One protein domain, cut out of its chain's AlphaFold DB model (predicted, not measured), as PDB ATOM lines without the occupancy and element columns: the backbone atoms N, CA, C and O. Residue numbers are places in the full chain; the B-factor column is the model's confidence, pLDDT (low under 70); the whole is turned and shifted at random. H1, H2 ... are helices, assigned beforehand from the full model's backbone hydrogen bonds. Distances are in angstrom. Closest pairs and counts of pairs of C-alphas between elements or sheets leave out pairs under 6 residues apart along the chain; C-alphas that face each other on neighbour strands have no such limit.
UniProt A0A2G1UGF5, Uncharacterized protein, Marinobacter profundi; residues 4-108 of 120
ATOM      1  N   LYS A   4     169.111 266.652 189.763       79.50
ATOM      2  CA  LYS A   4     170.238 267.270 190.473       79.50
ATOM      3  C   LYS A   4     170.388 266.761 191.912       79.50
ATOM      4  O   LYS A   4     171.501 266.506 192.359       79.50
ATOM      5  N   GLU A   5     169.278 266.583 192.625       83.56
ATOM      6  CA  GLU A   5     169.300 266.025 193.981       83.56
ATOM      7  C   GLU A   5     169.776 264.563 193.978       83.56
ATOM      8  O   GLU A   5     170.518 264.164 194.873       83.56
ATOM      9  N   VAL A   6     169.407 263.767 192.966       81.75
ATOM     10  CA  VAL A   6     169.918 262.392 192.824       81.75
ATOM     11  C   VAL A   6     171.424 262.386 192.584       81.75
ATOM     12  O   VAL A   6     172.133 261.631 193.248       81.75
ATOM     13  N   GLU A   7     171.929 263.251 191.703       86.06
ATOM     14  CA  GLU A   7     173.367 263.362 191.437       86.06
ATOM     15  C   GLU A   7     174.160 263.750 192.693       86.06
ATOM     16  O   GLU A   7     175.200 263.156 192.980       86.06
ATOM     17  N   GLU A   8     173.662 264.703 193.484       88.94
ATOM     18  CA  GLU A   8     174.302 265.121 194.737       88.94
ATOM     19  C   GLU A   8     174.367 263.974 195.759       88.94
ATOM     20  O   GLU A   8     175.408 263.766 196.395       88.94
ATOM     21  N   ILE A   9     173.290 263.191 195.889       88.25
ATOM     22  CA  ILE A   9     173.262 262.019 196.777       88.25
ATOM     23  C   ILE A   9     174.194 260.926 196.245       88.25
ATOM     24  O   ILE A   9     174.928 260.333 197.034       88.25
ATOM     25  N   PHE A  10     174.222 260.686 194.932       88.69
ATOM     26  CA  PHE A  10     175.097 259.693 194.310       88.69
ATOM     27  C   PHE A  10     176.580 260.032 194.515       88.69
ATOM     28  O   PHE A  10     177.368 259.186 194.930       88.69
ATOM     29  N   LEU A  11     176.970 261.295 194.327       87.25
ATOM     30  CA  LEU A  11     178.340 261.751 194.580       87.25
ATOM     31  C   LEU A  11     178.721 261.666 196.057       87.25
ATOM     32  O   LEU A  11     179.864 261.343 196.383       87.25
ATOM     33  N   LYS A  12     177.785 261.973 196.959       88.69
ATOM     34  CA  LYS A  12     178.005 261.804 198.397       88.69
ATOM     35  C   LYS A  12     178.195 260.329 198.747       88.69
ATOM     36  O   LYS A  12     179.145 260.008 199.453       88.69
ATOM     37  N   PHE A  13     177.350 259.453 198.204       89.12
ATOM     38  CA  PHE A  13     177.475 258.006 198.343       89.12
ATOM     39  C   PHE A  13     178.862 257.524 197.904       89.12
ATOM     40  O   PHE A  13     179.537 256.885 198.698       89.12
ATOM     41  N   LEU A  14     179.338 257.912 196.718       84.69
ATOM     42  CA  LEU A  14     180.650 257.488 196.216       84.69
ATOM     43  C   LEU A  14     181.837 257.990 197.051       84.69
ATOM     44  O   LEU A  14     182.877 257.345 197.077       84.69
ATOM     45  N   LYS A  15     181.717 259.144 197.719       83.06
ATOM     46  CA  LYS A  15     182.760 259.645 198.634       83.06
ATOM     47  C   LYS A  15     182.789 258.896 199.964       83.06
ATOM     48  O   LYS A  15     183.834 258.835 200.604       83.06
ATOM     49  N   GLU A  16     181.631 258.422 200.406       82.00
ATOM     50  CA  GLU A  16     181.477 257.633 201.630       82.00
ATOM     51  C   GLU A  16     181.747 256.145 201.391       82.00
ATOM     52  O   GLU A  16     182.042 255.419 202.341       82.00
ATOM     53  N   ASP A  17     181.639 255.695 200.141       75.81
ATOM     54  CA  ASP A  17     181.957 254.339 199.736       75.81
ATOM     55  C   ASP A  17     183.462 254.098 199.875       75.81
ATOM     56  O   ASP A  17     184.294 254.686 199.185       75.81
ATOM     57  N   SER A  18     183.825 253.217 200.802       68.62
ATOM     58  CA  SER A  18     185.208 252.806 201.028       68.62
ATOM     59  C   SER A  18     185.704 251.790 199.993       68.62
ATOM     60  O   SER A  18     186.812 251.274 200.141       68.62
ATOM     61  N   GLY A  19     184.892 251.462 198.979       67.38
ATOM     62  CA  GLY A  19     185.136 250.358 198.047       67.38
ATOM     63  C   GLY A  19     184.820 248.992 198.661       67.38
ATOM     64  O   GLY A  19     185.150 247.955 198.090       67.38
ATOM     65  N   VAL A  20     184.191 248.979 199.841       76.12
ATOM     66  CA  VAL A  20     183.688 247.770 200.489       76.12
ATOM     67  C   VAL A  20     182.216 247.632 200.130       76.12
ATOM     68  O   VAL A  20     181.362 248.372 200.625       76.12
ATOM     69  N   PHE A  21     181.905 246.630 199.314       83.50
ATOM     70  CA  PHE A  21     180.546 246.297 198.885       83.50
ATOM     71  C   PHE A  21     179.794 245.537 199.979       83.50
ATOM     72  O   PHE A  21     179.377 244.391 199.838       83.50
ATOM     73  N   SER A  22     179.659 246.197 201.127       87.06
ATOM     74  CA  SER A  22     178.840 245.721 202.231       87.06
ATOM     75  C   SER A  22     177.367 245.697 201.826       87.06
ATOM     76  O   SER A  22     176.939 246.461 200.961       87.06
ATOM     77  N   ARG A  23     176.557 244.905 202.532       87.25
ATOM     78  CA  ARG A  23     175.096 244.921 202.365       87.25
ATOM     79  C   ARG A  23     174.508 246.338 202.421       87.25
ATOM     80  O   ARG A  23     173.678 246.683 201.593       87.25
ATOM     81  N   ALA A  24     174.990 247.177 203.339       87.88
ATOM     82  CA  ALA A  24     174.535 248.561 203.455       87.88
ATOM     83  C   ALA A  24     174.911 249.417 202.231       87.88
ATOM     84  O   ALA A  24     174.164 250.317 201.855       87.88
ATOM     85  N   THR A  25     176.060 249.152 201.603       89.19
ATOM     86  CA  THR A  25     176.478 249.810 200.354       89.19
ATOM     87  C   THR A  25     175.535 249.433 199.213       89.19
ATOM     88  O   THR A  25     175.073 250.313 198.488       89.19
ATOM     89  N   ILE A  26     175.190 248.148 199.102       90.75
ATOM     90  CA  ILE A  26     174.265 247.630 198.084       90.75
ATOM     91  C   ILE A  26     172.851 248.187 198.275       90.75
ATOM     92  O   ILE A  26     172.282 248.721 197.330       90.75
ATOM     93  N   GLU A  27     172.320 248.179 199.500       91.19
ATOM     94  CA  GLU A  27     171.000 248.750 199.812       91.19
ATOM     95  C   GLU A  27     170.929 250.254 199.490       91.19
ATOM     96  O   GLU A  27     169.931 250.743 198.961       91.19
ATOM     97  N   LYS A  28     172.004 251.011 199.754       91.25
ATOM     98  CA  LYS A  28     172.081 252.429 199.363       91.25
ATOM     99  C   LYS A  28     172.061 252.606 197.846       91.25
ATOM    100  O   LYS A  28     171.391 253.520 197.365       91.25
ATOM    101  N   MET A  29     172.790 251.768 197.108       93.00
ATOM    102  CA  MET A  29     172.800 251.811 195.646       93.00
ATOM    103  C   MET A  29     171.424 251.464 195.068       93.00
ATOM    104  O   MET A  29     170.960 252.132 194.148       93.00
ATOM    105  N   ASP A  30     170.735 250.485 195.647       91.00
ATOM    106  CA  ASP A  30     169.391 250.087 195.228       91.00
ATOM    107  C   ASP A  30     168.380 251.237 195.358       91.00
ATOM    108  O   ASP A  30     167.661 251.576 194.413       91.00
ATOM    109  N   ILE A  31     168.415 251.925 196.501       90.81
ATOM    110  CA  ILE A  31     167.620 253.132 196.752       90.81
ATOM    111  C   ILE A  31     167.988 254.251 195.768       90.81
ATOM    112  O   ILE A  31     167.114 254.988 195.314       90.81
ATOM    113  N   LEU A  32     169.272 254.418 195.441       91.31
ATOM    114  CA  LEU A  32     169.726 255.405 194.458       91.31
ATOM    115  C   LEU A  32     169.208 255.099 193.052       91.31
ATOM    116  O   LEU A  32     168.790 256.024 192.360       91.31
ATOM    117  N   CYS A  33     169.191 253.830 192.654       89.25
ATOM    118  CA  CYS A  33     168.636 253.394 191.378       89.25
ATOM    119  C   CYS A  33     167.141 253.711 191.286       89.25
ATOM    120  O   CYS A  33     166.710 254.346 190.327       89.25
ATOM    121  N   ASP A  34     166.370 253.361 192.318       86.25
ATOM    122  CA  ASP A  34     164.942 253.693 192.398       86.25
ATOM    123  C   ASP A  34     164.704 255.209 192.303       86.25
ATOM    124  O   ASP A  34     163.896 255.699 191.518       86.25
ATOM    125  N   LYS A  35     165.487 255.988 193.047       85.62
ATOM    126  CA  LYS A  35     165.431 257.450 193.012       85.62
ATOM    127  C   LYS A  35     165.775 258.029 191.639       85.62
ATOM    128  O   LYS A  35     165.144 259.001 191.231       85.62
ATOM    129  N   GLN A  36     166.779 257.473 190.967       84.38
ATOM    130  CA  GLN A  36     167.207 257.897 189.639       84.38
ATOM    131  C   GLN A  36     166.158 257.551 188.578       84.38
ATOM    132  O   GLN A  36     165.858 258.386 187.728       84.38
ATOM    133  N   TRP A  37     165.559 256.362 188.662       80.62
ATOM    134  CA  TRP A  37     164.445 255.953 187.810       80.62
ATOM    135  C   TRP A  37     163.306 256.977 187.865       80.62
ATOM    136  O   TRP A  37     162.869 257.482 186.834       80.62
ATOM    137  N   HIS A  38     162.935 257.397 189.077       78.62
ATOM    138  CA  HIS A  38     161.897 258.399 189.326       78.62
ATOM    139  C   HIS A  38     162.342 259.863 189.140       78.62
ATOM    140  O   HIS A  38     161.582 260.787 189.438       78.62
ATOM    141  N   ALA A  39     163.582 260.106 188.705       77.31
ATOM    142  CA  ALA A  39     164.068 261.447 188.381       77.31
ATOM    143  C   ALA A  39     163.835 261.821 186.918       77.31
ATOM    144  O   ALA A  39     163.941 263.002 186.578       77.31
ATOM    145  N   PHE A  40     163.505 260.832 186.079       73.00
ATOM    146  CA  PHE A  40     162.931 261.059 184.753       73.00
ATOM    147  C   PHE A  40     163.809 261.884 183.818       73.00
ATOM    148  O   PHE A  40     163.352 262.591 182.925       73.00
ATOM    149  N   ASN A  41     165.111 261.773 184.046       73.12
ATOM    150  CA  ASN A  41     166.140 262.413 183.268       73.12
ATOM    151  C   ASN A  41     167.365 261.507 183.240       73.12
ATOM    152  O   ASN A  41     167.641 260.786 184.198       73.12
ATOM    153  N   LEU A  42     168.130 261.592 182.161       76.25
ATOM    154  CA  LEU A  42     169.404 260.903 182.065       76.25
ATOM    155  C   LEU A  42     170.431 261.620 182.966       76.25
ATOM    156  O   LEU A  42     170.544 262.848 182.872       76.25
ATOM    157  N   PRO A  43     171.195 260.902 183.813       81.06
ATOM    158  CA  PRO A  43     172.255 261.525 184.594       81.06
ATOM    159  C   PRO A  43     173.318 262.164 183.696       81.06
ATOM    160  O   PRO A  43     173.545 261.736 182.555       81.06
ATOM    161  N   SER A  44     174.023 263.153 184.240       83.06
ATOM    162  CA  SER A  44     175.203 263.739 183.610       83.06
ATOM    163  C   SER A  44     176.281 262.690 183.317       83.06
ATOM    164  O   SER A  44     176.380 261.642 183.956       83.06
ATOM    165  N   GLU A  45     177.128 262.982 182.330       82.00
ATOM    166  CA  GLU A  45     178.168 262.055 181.876       82.00
ATOM    167  C   GLU A  45     179.127 261.631 182.997       82.00
ATOM    168  O   GLU A  45     179.505 260.464 183.068       82.00
ATOM    169  N   SER A  46     179.473 262.545 183.908       84.69
ATOM    170  CA  SER A  46     180.321 262.249 185.066       84.69
ATOM    171  C   SER A  46     179.685 261.219 186.003       84.69
ATOM    172  O   SER A  46     180.376 260.320 186.483       84.69
ATOM    173  N   ILE A  47     178.373 261.308 186.226       87.75
ATOM    174  CA  ILE A  47     177.613 260.366 187.052       87.75
ATOM    175  C   ILE A  47     177.522 259.012 186.360       87.75
ATOM    176  O   ILE A  47     177.791 257.991 186.987       87.75
ATOM    177  N   ARG A  48     177.237 258.994 185.053       87.81
ATOM    178  CA  ARG A  48     177.223 257.751 184.267       87.81
ATOM    179  C   ARG A  48     178.582 257.056 184.271       87.81
ATOM    180  O   ARG A  48     178.649 255.846 184.452       87.81
ATOM    181  N   LEU A  49     179.676 257.806 184.123       87.06
ATOM    182  CA  LEU A  49     181.030 257.255 184.192       87.06
ATOM    183  C   LEU A  49     181.324 256.657 185.573       87.06
ATOM    184  O   LEU A  49     181.907 255.578 185.670       87.06
ATOM    185  N   ALA A  50     180.903 257.333 186.638       90.94
ATOM    186  CA  ALA A  50     181.097 256.844 187.992       90.94
ATOM    187  C   ALA A  50     180.246 255.595 188.288       90.94
ATOM    188  O   ALA A  50     180.770 254.630 188.840       90.94
ATOM    189  N   ALA A  51     178.987 255.558 187.836       91.88
ATOM    190  CA  ALA A  51     178.130 254.373 187.904       91.88
ATOM    191  C   ALA A  51     178.712 253.199 187.102       91.88
ATOM    192  O   ALA A  51     178.764 252.079 187.602       91.88
ATOM    193  N   ARG A  52     179.246 253.451 185.900       91.75
ATOM    194  CA  ARG A  52     179.944 252.437 185.093       91.75
ATOM    195  C   ARG A  52     181.134 251.841 185.834       91.75
ATOM    196  O   ARG A  52     181.303 250.625 185.830       91.75
ATOM    197  N   ASN A  53     181.966 252.679 186.446       92.62
ATOM    198  CA  ASN A  53     183.124 252.206 187.204       92.62
ATOM    199  C   ASN A  53     182.690 251.392 188.423       92.62
ATOM    200  O   ASN A  53     183.248 250.328 188.662       92.62
ATOM    201  N   TRP A  54     181.653 251.851 189.128       93.00
ATOM    202  CA  TRP A  54     181.076 251.119 190.249       93.00
ATOM    203  C   TRP A  54     180.598 249.724 189.824       93.00
ATOM    204  O   TRP A  54     180.990 248.742 190.444       93.00
ATOM    205  N   VAL A  55     179.841 249.620 188.722       92.44
ATOM    206  CA  VAL A  55     179.374 248.331 188.178       92.44
ATOM    207  C   VAL A  55     180.550 247.432 187.818       92.44
ATOM    208  O   VAL A  55     180.558 246.273 188.215       92.44
ATOM    209  N   LYS A  56     181.564 247.954 187.118       91.75
ATOM    210  CA  LYS A  56     182.749 247.169 186.738       91.75
ATOM    211  C   LYS A  56     183.486 246.599 187.945       91.75
ATOM    212  O   LYS A  56     183.849 245.434 187.925       91.75
ATOM    213  N   THR A  57     183.676 247.391 188.997       90.88
ATOM    214  CA  THR A  57     184.297 246.895 190.230       90.88
ATOM    215  C   THR A  57     183.386 245.909 190.957       90.88
ATOM    216  O   THR A  57     183.865 244.927 191.510       90.88
ATOM    217  N   TYR A  58     182.075 246.138 190.941       90.75
ATOM    218  CA  TYR A  58     181.123 245.276 191.628       90.75
ATOM    219  C   TYR A  58     181.046 243.870 191.025       90.75
ATOM    220  O   TYR A  58     181.060 242.888 191.762       90.75
ATOM    221  N   ILE A  59     181.031 243.760 189.693       89.19
ATOM    222  CA  ILE A  59     180.951 242.461 189.003       89.19
ATOM    223  C   ILE A  59     182.236 241.627 189.127       89.19
ATOM    224  O   ILE A  59     182.214 240.422 188.889       89.19
ATOM    225  N   GLU A  60     183.360 242.249 189.498       89.50
ATOM    226  CA  GLU A  60     184.620 241.553 189.793       89.50
ATOM    227  C   GLU A  60     184.591 240.846 191.161       89.50
ATOM    228  O   GLU A  60     185.463 240.026 191.454       89.50
ATOM    229  N   ILE A  61     183.594 241.132 192.004       87.00
ATOM    230  CA  ILE A  61     183.439 240.510 193.318       87.00
ATOM    231  C   ILE A  61     182.827 239.121 193.165       87.00
ATOM    232  O   ILE A  61     181.835 238.914 192.460       87.00
ATOM    233  N   GLU A  62     183.401 238.165 193.888       79.88
ATOM    234  CA  GLU A  62     182.877 236.807 193.966       79.88
ATOM    235  C   GLU A  62     181.475 236.793 194.601       79.88
ATOM    236  O   GLU A  62     181.269 237.358 195.676       79.88
ATOM    237  N   ASN A  63     180.517 236.113 193.961       81.06
ATOM    238  CA  ASN A  63     179.117 236.016 194.406       81.06
ATOM    239  C   ASN A  63     178.396 237.369 194.549       81.06
ATOM    240  O   ASN A  63     177.542 237.523 195.427       81.06
ATOM    241  N   HIS A  64     178.734 238.357 193.718       84.81
ATOM    242  CA  HIS A  64     177.924 239.566 193.624       84.81
ATOM    243  C   HIS A  64     176.493 239.239 193.172       84.81
ATOM    244  O   HIS A  64     176.235 238.211 192.545       84.81
ATOM    245  N   ASP A  65     175.561 240.128 193.500       87.12
ATOM    246  CA  ASP A  65     174.181 240.038 193.049       87.12
ATOM    247  C   ASP A  65     174.083 240.665 191.649       87.12
ATOM    248  O   ASP A  65     174.272 241.869 191.487       87.12
ATOM    249  N   PRO A  66     173.832 239.895 190.589       86.31
ATOM    250  CA  PRO A  66     173.852 240.452 189.248       86.31
ATOM    251  C   PRO A  66     172.623 241.343 188.976       86.31
ATOM    252  O   PRO A  66     172.677 242.193 188.084       86.31
ATOM    253  N   GLU A  67     171.547 241.232 189.768       85.44
ATOM    254  CA  GLU A  67     170.355 242.075 189.630       85.44
ATOM    255  C   GLU A  67     170.662 243.530 189.978       85.44
ATOM    256  O   GLU A  67     170.264 244.434 189.238       85.44
ATOM    257  N   ILE A  68     171.435 243.789 191.043       89.88
ATOM    258  CA  ILE A  68     171.793 245.173 191.380       89.88
ATOM    259  C   ILE A  68     172.702 245.782 190.307       89.88
ATOM    260  O   ILE A  68     172.537 246.948 189.954       89.88
ATOM    261  N   ALA A  69     173.617 244.999 189.725       90.50
ATOM    262  CA  ALA A  69     174.465 245.467 188.633       90.50
ATOM    263  C   ALA A  69     173.621 245.863 187.407       90.50
ATOM    264  O   ALA A  69     173.804 246.950 186.852       90.50
ATOM    265  N   ALA A  70     172.659 245.016 187.024       87.25
ATOM    266  CA  ALA A  70     171.725 245.286 185.934       87.25
ATOM    267  C   ALA A  70     170.860 246.525 186.217       87.25
ATOM    268  O   ALA A  70     170.729 247.403 185.358       87.25
ATOM    269  N   LYS A  71     170.348 246.656 187.447       87.62
ATOM    270  CA  LYS A  71     169.552 247.807 187.884       87.62
ATOM    271  C   LYS A  71     170.329 249.121 187.790       87.62
ATOM    272  O   LYS A  71     169.787 250.119 187.322       87.62
ATOM    273  N   VAL A  72     171.611 249.132 188.159       90.94
ATOM    274  CA  VAL A  72     172.468 250.325 188.027       90.94
ATOM    275  C   VAL A  72     172.678 250.688 186.558       90.94
ATOM    276  O   VAL A  72     172.548 251.857 186.196       90.94
ATOM    277  N   VAL A  73     172.967 249.705 185.697       87.50
ATOM    278  CA  VAL A  73     173.120 249.929 184.248       87.50
ATOM    279  C   VAL A  73     171.876 250.588 183.663       87.50
ATOM    280  O   VAL A  73     171.985 251.570 182.929       87.50
ATOM    281  N   TYR A  74     170.712 250.090 184.056       82.62
ATOM    282  CA  TYR A  74     169.414 250.569 183.623       82.62
ATOM    283  C   TYR A  74     169.101 251.980 184.128       82.62
ATOM    284  O   TYR A  74     168.954 252.916 183.340       82.62
ATOM    285  N   CYS A  75     169.057 252.166 185.450       86.12
ATOM    286  CA  CYS A  75     168.625 253.420 186.056       86.12
ATOM    287  C   CYS A  75     169.549 254.584 185.680       86.12
ATOM    288  O   CYS A  75     169.090 255.716 185.563       86.12
ATOM    289  N   PHE A  76     170.837 254.324 185.446       86.62
ATOM    290  CA  PHE A  76     171.800 255.357 185.065       86.62
ATOM    291  C   PHE A  76     172.033 255.468 183.549       86.62
ATOM    292  O   PHE A  76     172.844 256.295 183.125       86.62
ATOM    293  N   GLY A  77     171.324 254.691 182.723       81.38
ATOM    294  CA  GLY A  77     171.408 254.754 181.260       81.38
ATOM    295  C   GLY A  77     172.810 254.461 180.718       81.38
ATOM    296  O   GLY A  77     173.354 255.236 179.919       81.38
ATOM    297  N   LEU A  78     173.424 253.378 181.196       85.81
ATOM    298  CA  LEU A  78     174.749 252.925 180.766       85.81
ATOM    299  C   LEU A  78     174.669 252.073 179.486       85.81
ATOM    300  O   LEU A  78     173.603 251.843 178.919       85.81
ATOM    301  N   GLU A  79     175.819 251.631 178.981       80.62
ATOM    302  CA  GLU A  79     175.885 250.890 177.722       80.62
ATOM    303  C   GLU A  79     175.292 249.477 177.822       80.62
ATOM    304  O   GLU A  79     175.685 248.686 178.678       80.62
ATOM    305  N   LYS A  80     174.450 249.099 176.852       73.19
ATOM    306  CA  LYS A  80     173.869 247.747 176.724       73.19
ATOM    307  C   LYS A  80     174.904 246.626 176.685       73.19
ATOM    308  O   LYS A  80     174.624 245.533 177.158       73.19
ATOM    309  N   VAL A  81     176.108 246.880 176.169       76.62
ATOM    310  CA  VAL A  81     177.192 245.881 176.183       76.62
ATOM    311  C   VAL A  81     177.553 245.479 177.617       76.62
ATOM    312  O   VAL A  81     177.824 244.310 177.867       76.62
ATOM    313  N   LEU A  82     177.511 246.417 178.568       81.50
ATOM    314  CA  LEU A  82     177.757 246.123 179.978       81.50
ATOM    315  C   LEU A  82     176.609 245.305 180.585       81.50
ATOM    316  O   LEU A  82     176.866 244.360 181.322       81.50
ATOM    317  N   LEU A  83     175.359 245.612 180.221       81.81
ATOM    318  CA  LEU A  83     174.200 244.801 180.611       81.81
ATOM    319  C   LEU A  83     174.328 243.363 180.089       81.81
ATOM    320  O   LEU A  83     174.175 242.415 180.852       81.81
ATOM    321  N   GLN A  84     174.683 243.203 178.811       76.44
ATOM    322  CA  GLN A  84     174.878 241.893 178.192       76.44
ATOM    323  C   GLN A  84     175.965 241.085 178.907       76.44
ATOM    324  O   GLN A  84     175.772 239.905 179.171       76.44
ATOM    325  N   GLN A  85     177.077 241.719 179.293       82.31
ATOM    326  CA  GLN A  85     178.137 241.060 180.064       82.31
ATOM    327  C   GLN A  85     177.636 240.530 181.418       82.31
ATOM    328  O   GLN A  85     178.023 239.433 181.829       82.31
ATOM    329  N   ILE A  86     176.771 241.281 182.106       84.94
ATOM    330  CA  ILE A  86     176.170 240.866 183.384       84.94
ATOM    331  C   ILE A  86     175.248 239.656 183.175       84.94
ATOM    332  O   ILE A  86     175.339 238.678 183.915       84.94
ATOM    333  N   ILE A  87     174.415 239.684 182.133       78.12
ATOM    334  CA  ILE A  87     173.489 238.591 181.798       78.12
ATOM    335  C   ILE A  87     174.247 237.325 181.386       78.12
ATOM    336  O   ILE A  87     173.968 236.240 181.894       78.12
ATOM    337  N   ASP A  88     175.241 237.449 180.504       79.38
ATOM    338  CA  ASP A  88     176.015 236.310 179.994       79.38
ATOM    339  C   ASP A  88     176.788 235.597 181.113       79.38
ATOM    340  O   ASP A  88     176.961 234.374 181.084       79.38
ATOM    341  N   SER A  89     177.234 236.357 182.118       77.31
ATOM    342  CA  SER A  89     177.909 235.816 183.301       77.31
ATOM    343  C   SER A  89     176.941 235.196 184.318       77.31
ATOM    344  O   SER A  89     177.352 234.312 185.070       77.31
ATOM    345  N   HIS A  90     175.656 235.568 184.295       72.56
ATOM    346  CA  HIS A  90     174.654 235.132 185.268       72.56
ATOM    347  C   HIS A  90     173.383 234.627 184.581       72.56
ATOM    348  O   HIS A  90     172.381 235.328 184.455       72.56
ATOM    349  N   ARG A  91     173.392 233.333 184.230       59.69
ATOM    350  CA  ARG A  91     172.278 232.602 183.583       59.69
ATOM    351  C   ARG A  91     170.931 232.631 184.332       59.69
ATOM    352  O   ARG A  91     169.962 232.075 183.826       59.69
ATOM    353  N   ALA A  92     170.887 233.189 185.542       58.56
ATOM    354  CA  ALA A  92     169.688 233.304 186.367       58.56
ATOM    355  C   ALA A  92     168.876 234.584 186.094       58.56
ATOM    356  O   ALA A  92     167.716 234.641 186.488       58.56
ATOM    357  N   ILE A  93     169.447 235.584 185.413       59.91
ATOM    358  CA  ILE A  93     168.712 236.803 185.062       59.91
ATOM    359  C   ILE A  93     167.785 236.492 183.888       59.91
ATOM    360  O   ILE A  93     168.240 236.203 182.777       59.91
ATOM    361  N   ASN A  94     166.475 236.548 184.130       58.94
ATOM    362  CA  ASN A  94     165.472 236.398 183.085       58.94
ATOM    363  C   ASN A  94     165.395 237.678 182.247       58.94
ATOM    364  O   ASN A  94     164.600 238.575 182.517       58.94
ATOM    365  N   LEU A  95     166.235 237.742 181.213       54.88
ATOM    366  CA  LEU A  95     166.309 238.853 180.265       54.88
ATOM    367  C   LEU A  95     164.940 239.254 179.692       54.88
ATOM    368  O   LEU A  95     164.736 240.426 179.413       54.88
ATOM    369  N   ALA A  96     163.996 238.314 179.578       52.25
ATOM    370  CA  ALA A  96     162.682 238.576 179.003       52.25
ATOM    371  C   ALA A  96     161.819 239.530 179.848       52.25
ATOM    372  O   ALA A  96     161.111 240.346 179.276       52.25
ATOM    373  N   GLU A  97     161.889 239.470 181.183       55.03
ATOM    374  CA  GLU A  97     161.158 240.417 182.046       55.03
ATOM    375  C   GLU A  97     161.782 241.813 181.959       55.03
ATOM    376  O   GLU A  97     161.073 242.810 181.842       55.03
ATOM    377  N   PHE A  98     163.116 241.868 181.895       57.22
ATOM    378  CA  PHE A  98     163.842 243.118 181.717       57.22
ATOM    379  C   PHE A  98     163.569 243.753 180.360       57.22
ATOM    380  O   PHE A  98     163.319 244.947 180.329       57.22
ATOM    381  N   GLU A  99     163.594 242.987 179.265       54.22
ATOM    382  CA  GLU A  99     163.279 243.457 177.908       54.22
ATOM    383  C   GLU A  99     161.811 243.876 177.760       54.22
ATOM    384  O   GLU A  99     161.514 244.811 177.022       54.22
ATOM    385  N   GLN A 100     160.898 243.250 178.502       52.53
ATOM    386  CA  GLN A 100     159.477 243.582 178.481       52.53
ATOM    387  C   GLN A 100     159.148 244.877 179.246       52.53
ATOM    388  O   GLN A 100     158.368 245.687 178.747       52.53
ATOM    389  N   ASP A 101     159.755 245.121 180.413       51.69
ATOM    390  CA  ASP A 101     159.610 246.390 181.159       51.69
ATOM    391  C   ASP A 101     160.176 247.581 180.372       51.69
ATOM    392  O   ASP A 101     159.623 248.682 180.347       51.69
ATOM    393  N   ILE A 102     161.268 247.293 179.675       51.69
ATOM    394  CA  ILE A 102     161.903 248.074 178.628       51.69
ATOM    395  C   ILE A 102     160.833 248.375 177.553       51.69
ATOM    396  O   ILE A 102     160.513 249.546 177.323       51.69
ATOM    397  N   GLU A 103     160.248 247.381 176.880       47.22
ATOM    398  CA  GLU A 103     159.346 247.585 175.723       47.22
ATOM    399  C   GLU A 103     158.007 248.251 176.071       47.22
ATOM    400  O   GLU A 103     157.413 248.925 175.230       47.22
ATOM    401  N   MET A 104     157.527 248.091 177.305       44.28
ATOM    402  CA  MET A 104     156.233 248.618 177.750       44.28
ATOM    403  C   MET A 104     156.281 250.058 178.291       44.28
ATOM    404  O   MET A 104     155.250 250.592 178.710       44.28
ATOM    405  N   SER A 105     157.445 250.708 178.296       43.66
ATOM    406  CA  SER A 105     157.608 252.076 178.800       43.66
ATOM    407  C   SER A 105     157.175 253.147 177.777       43.66
ATOM    408  O   SER A 105     157.981 253.818 177.144       43.66
ATOM    409  N   GLU A 106     155.862 253.361 177.629       39.91
ATOM    410  CA  GLU A 106     155.307 254.506 176.886       39.91
ATOM    411  C   GLU A 106     154.823 255.620 177.840       39.91
ATOM    412  O   GLU A 106     153.764 255.506 178.455       39.91
ATOM    413  N   GLY A 107     155.560 256.740 177.913       40.91
ATOM    414  CA  GLY A 107     155.029 258.028 178.397       40.91
ATOM    415  C   GLY A 107     155.713 258.647 179.625       40.91
ATOM    416  O   GLY A 107     155.393 258.330 180.763       40.91
ATOM    417  N   GLU A 108     156.570 259.632 179.338       34.56
ATOM    418  CA  GLU A 108     157.149 260.676 180.210       34.56
ATOM    419  C   GLU A 108     158.370 260.365 181.088       34.56
ATOM    420  O   GLU A 108     158.919 261.314 181.640       34.56
TER     421      GLU A 108
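What this domain is: This is residues 4 to 108 of the 120 residues of an uncharacterized protein of Marinobacter profundi (UniProt A0A2G1UGF5). Helices H1 to H4 form an up-and-down bundle, each running against the one before; H5 packs on H4, and H6 lies beyond, touching no helix. The printed part has 105 residues, six named helices, no named strand, and is all helix and compact, with a radius of gyration of the C-alphas of 13.4 A and spans of 36 by 35 by 21 A.

Where its parts are: H1, residues 4 to 16, begins at C-alpha 4 (170.238, 267.270, 190.473). H2 is residues 23 to 37, 21.1 A long; H3 45 to 59, 21.0 A; H4 66 to 75; H5 80 to 89. H6, 95 to 103, ends at C-alpha 103 (159.346, 247.585, 175.723).

How they stand to each other: The hub, H4, touches H2 (closest C-alphas Cys 75 and Trp 37, 5.2 A), and forms hairpins with H3 (Ala 69 and Val 55, 5.7 A, 7 degrees) and H5 (Ala 70 and Leu 83, 5.9 A). H1 and H2 form a hairpin, closest C-alphas Val 6 and Gln 36, 6.1 A. In each helix every O i to N i+4 pair is within hydrogen-bond range.

The domain as a whole: The printed part has no cut and no long link. Confidence is under 70 at residues 18 to 19 and 91 to 108.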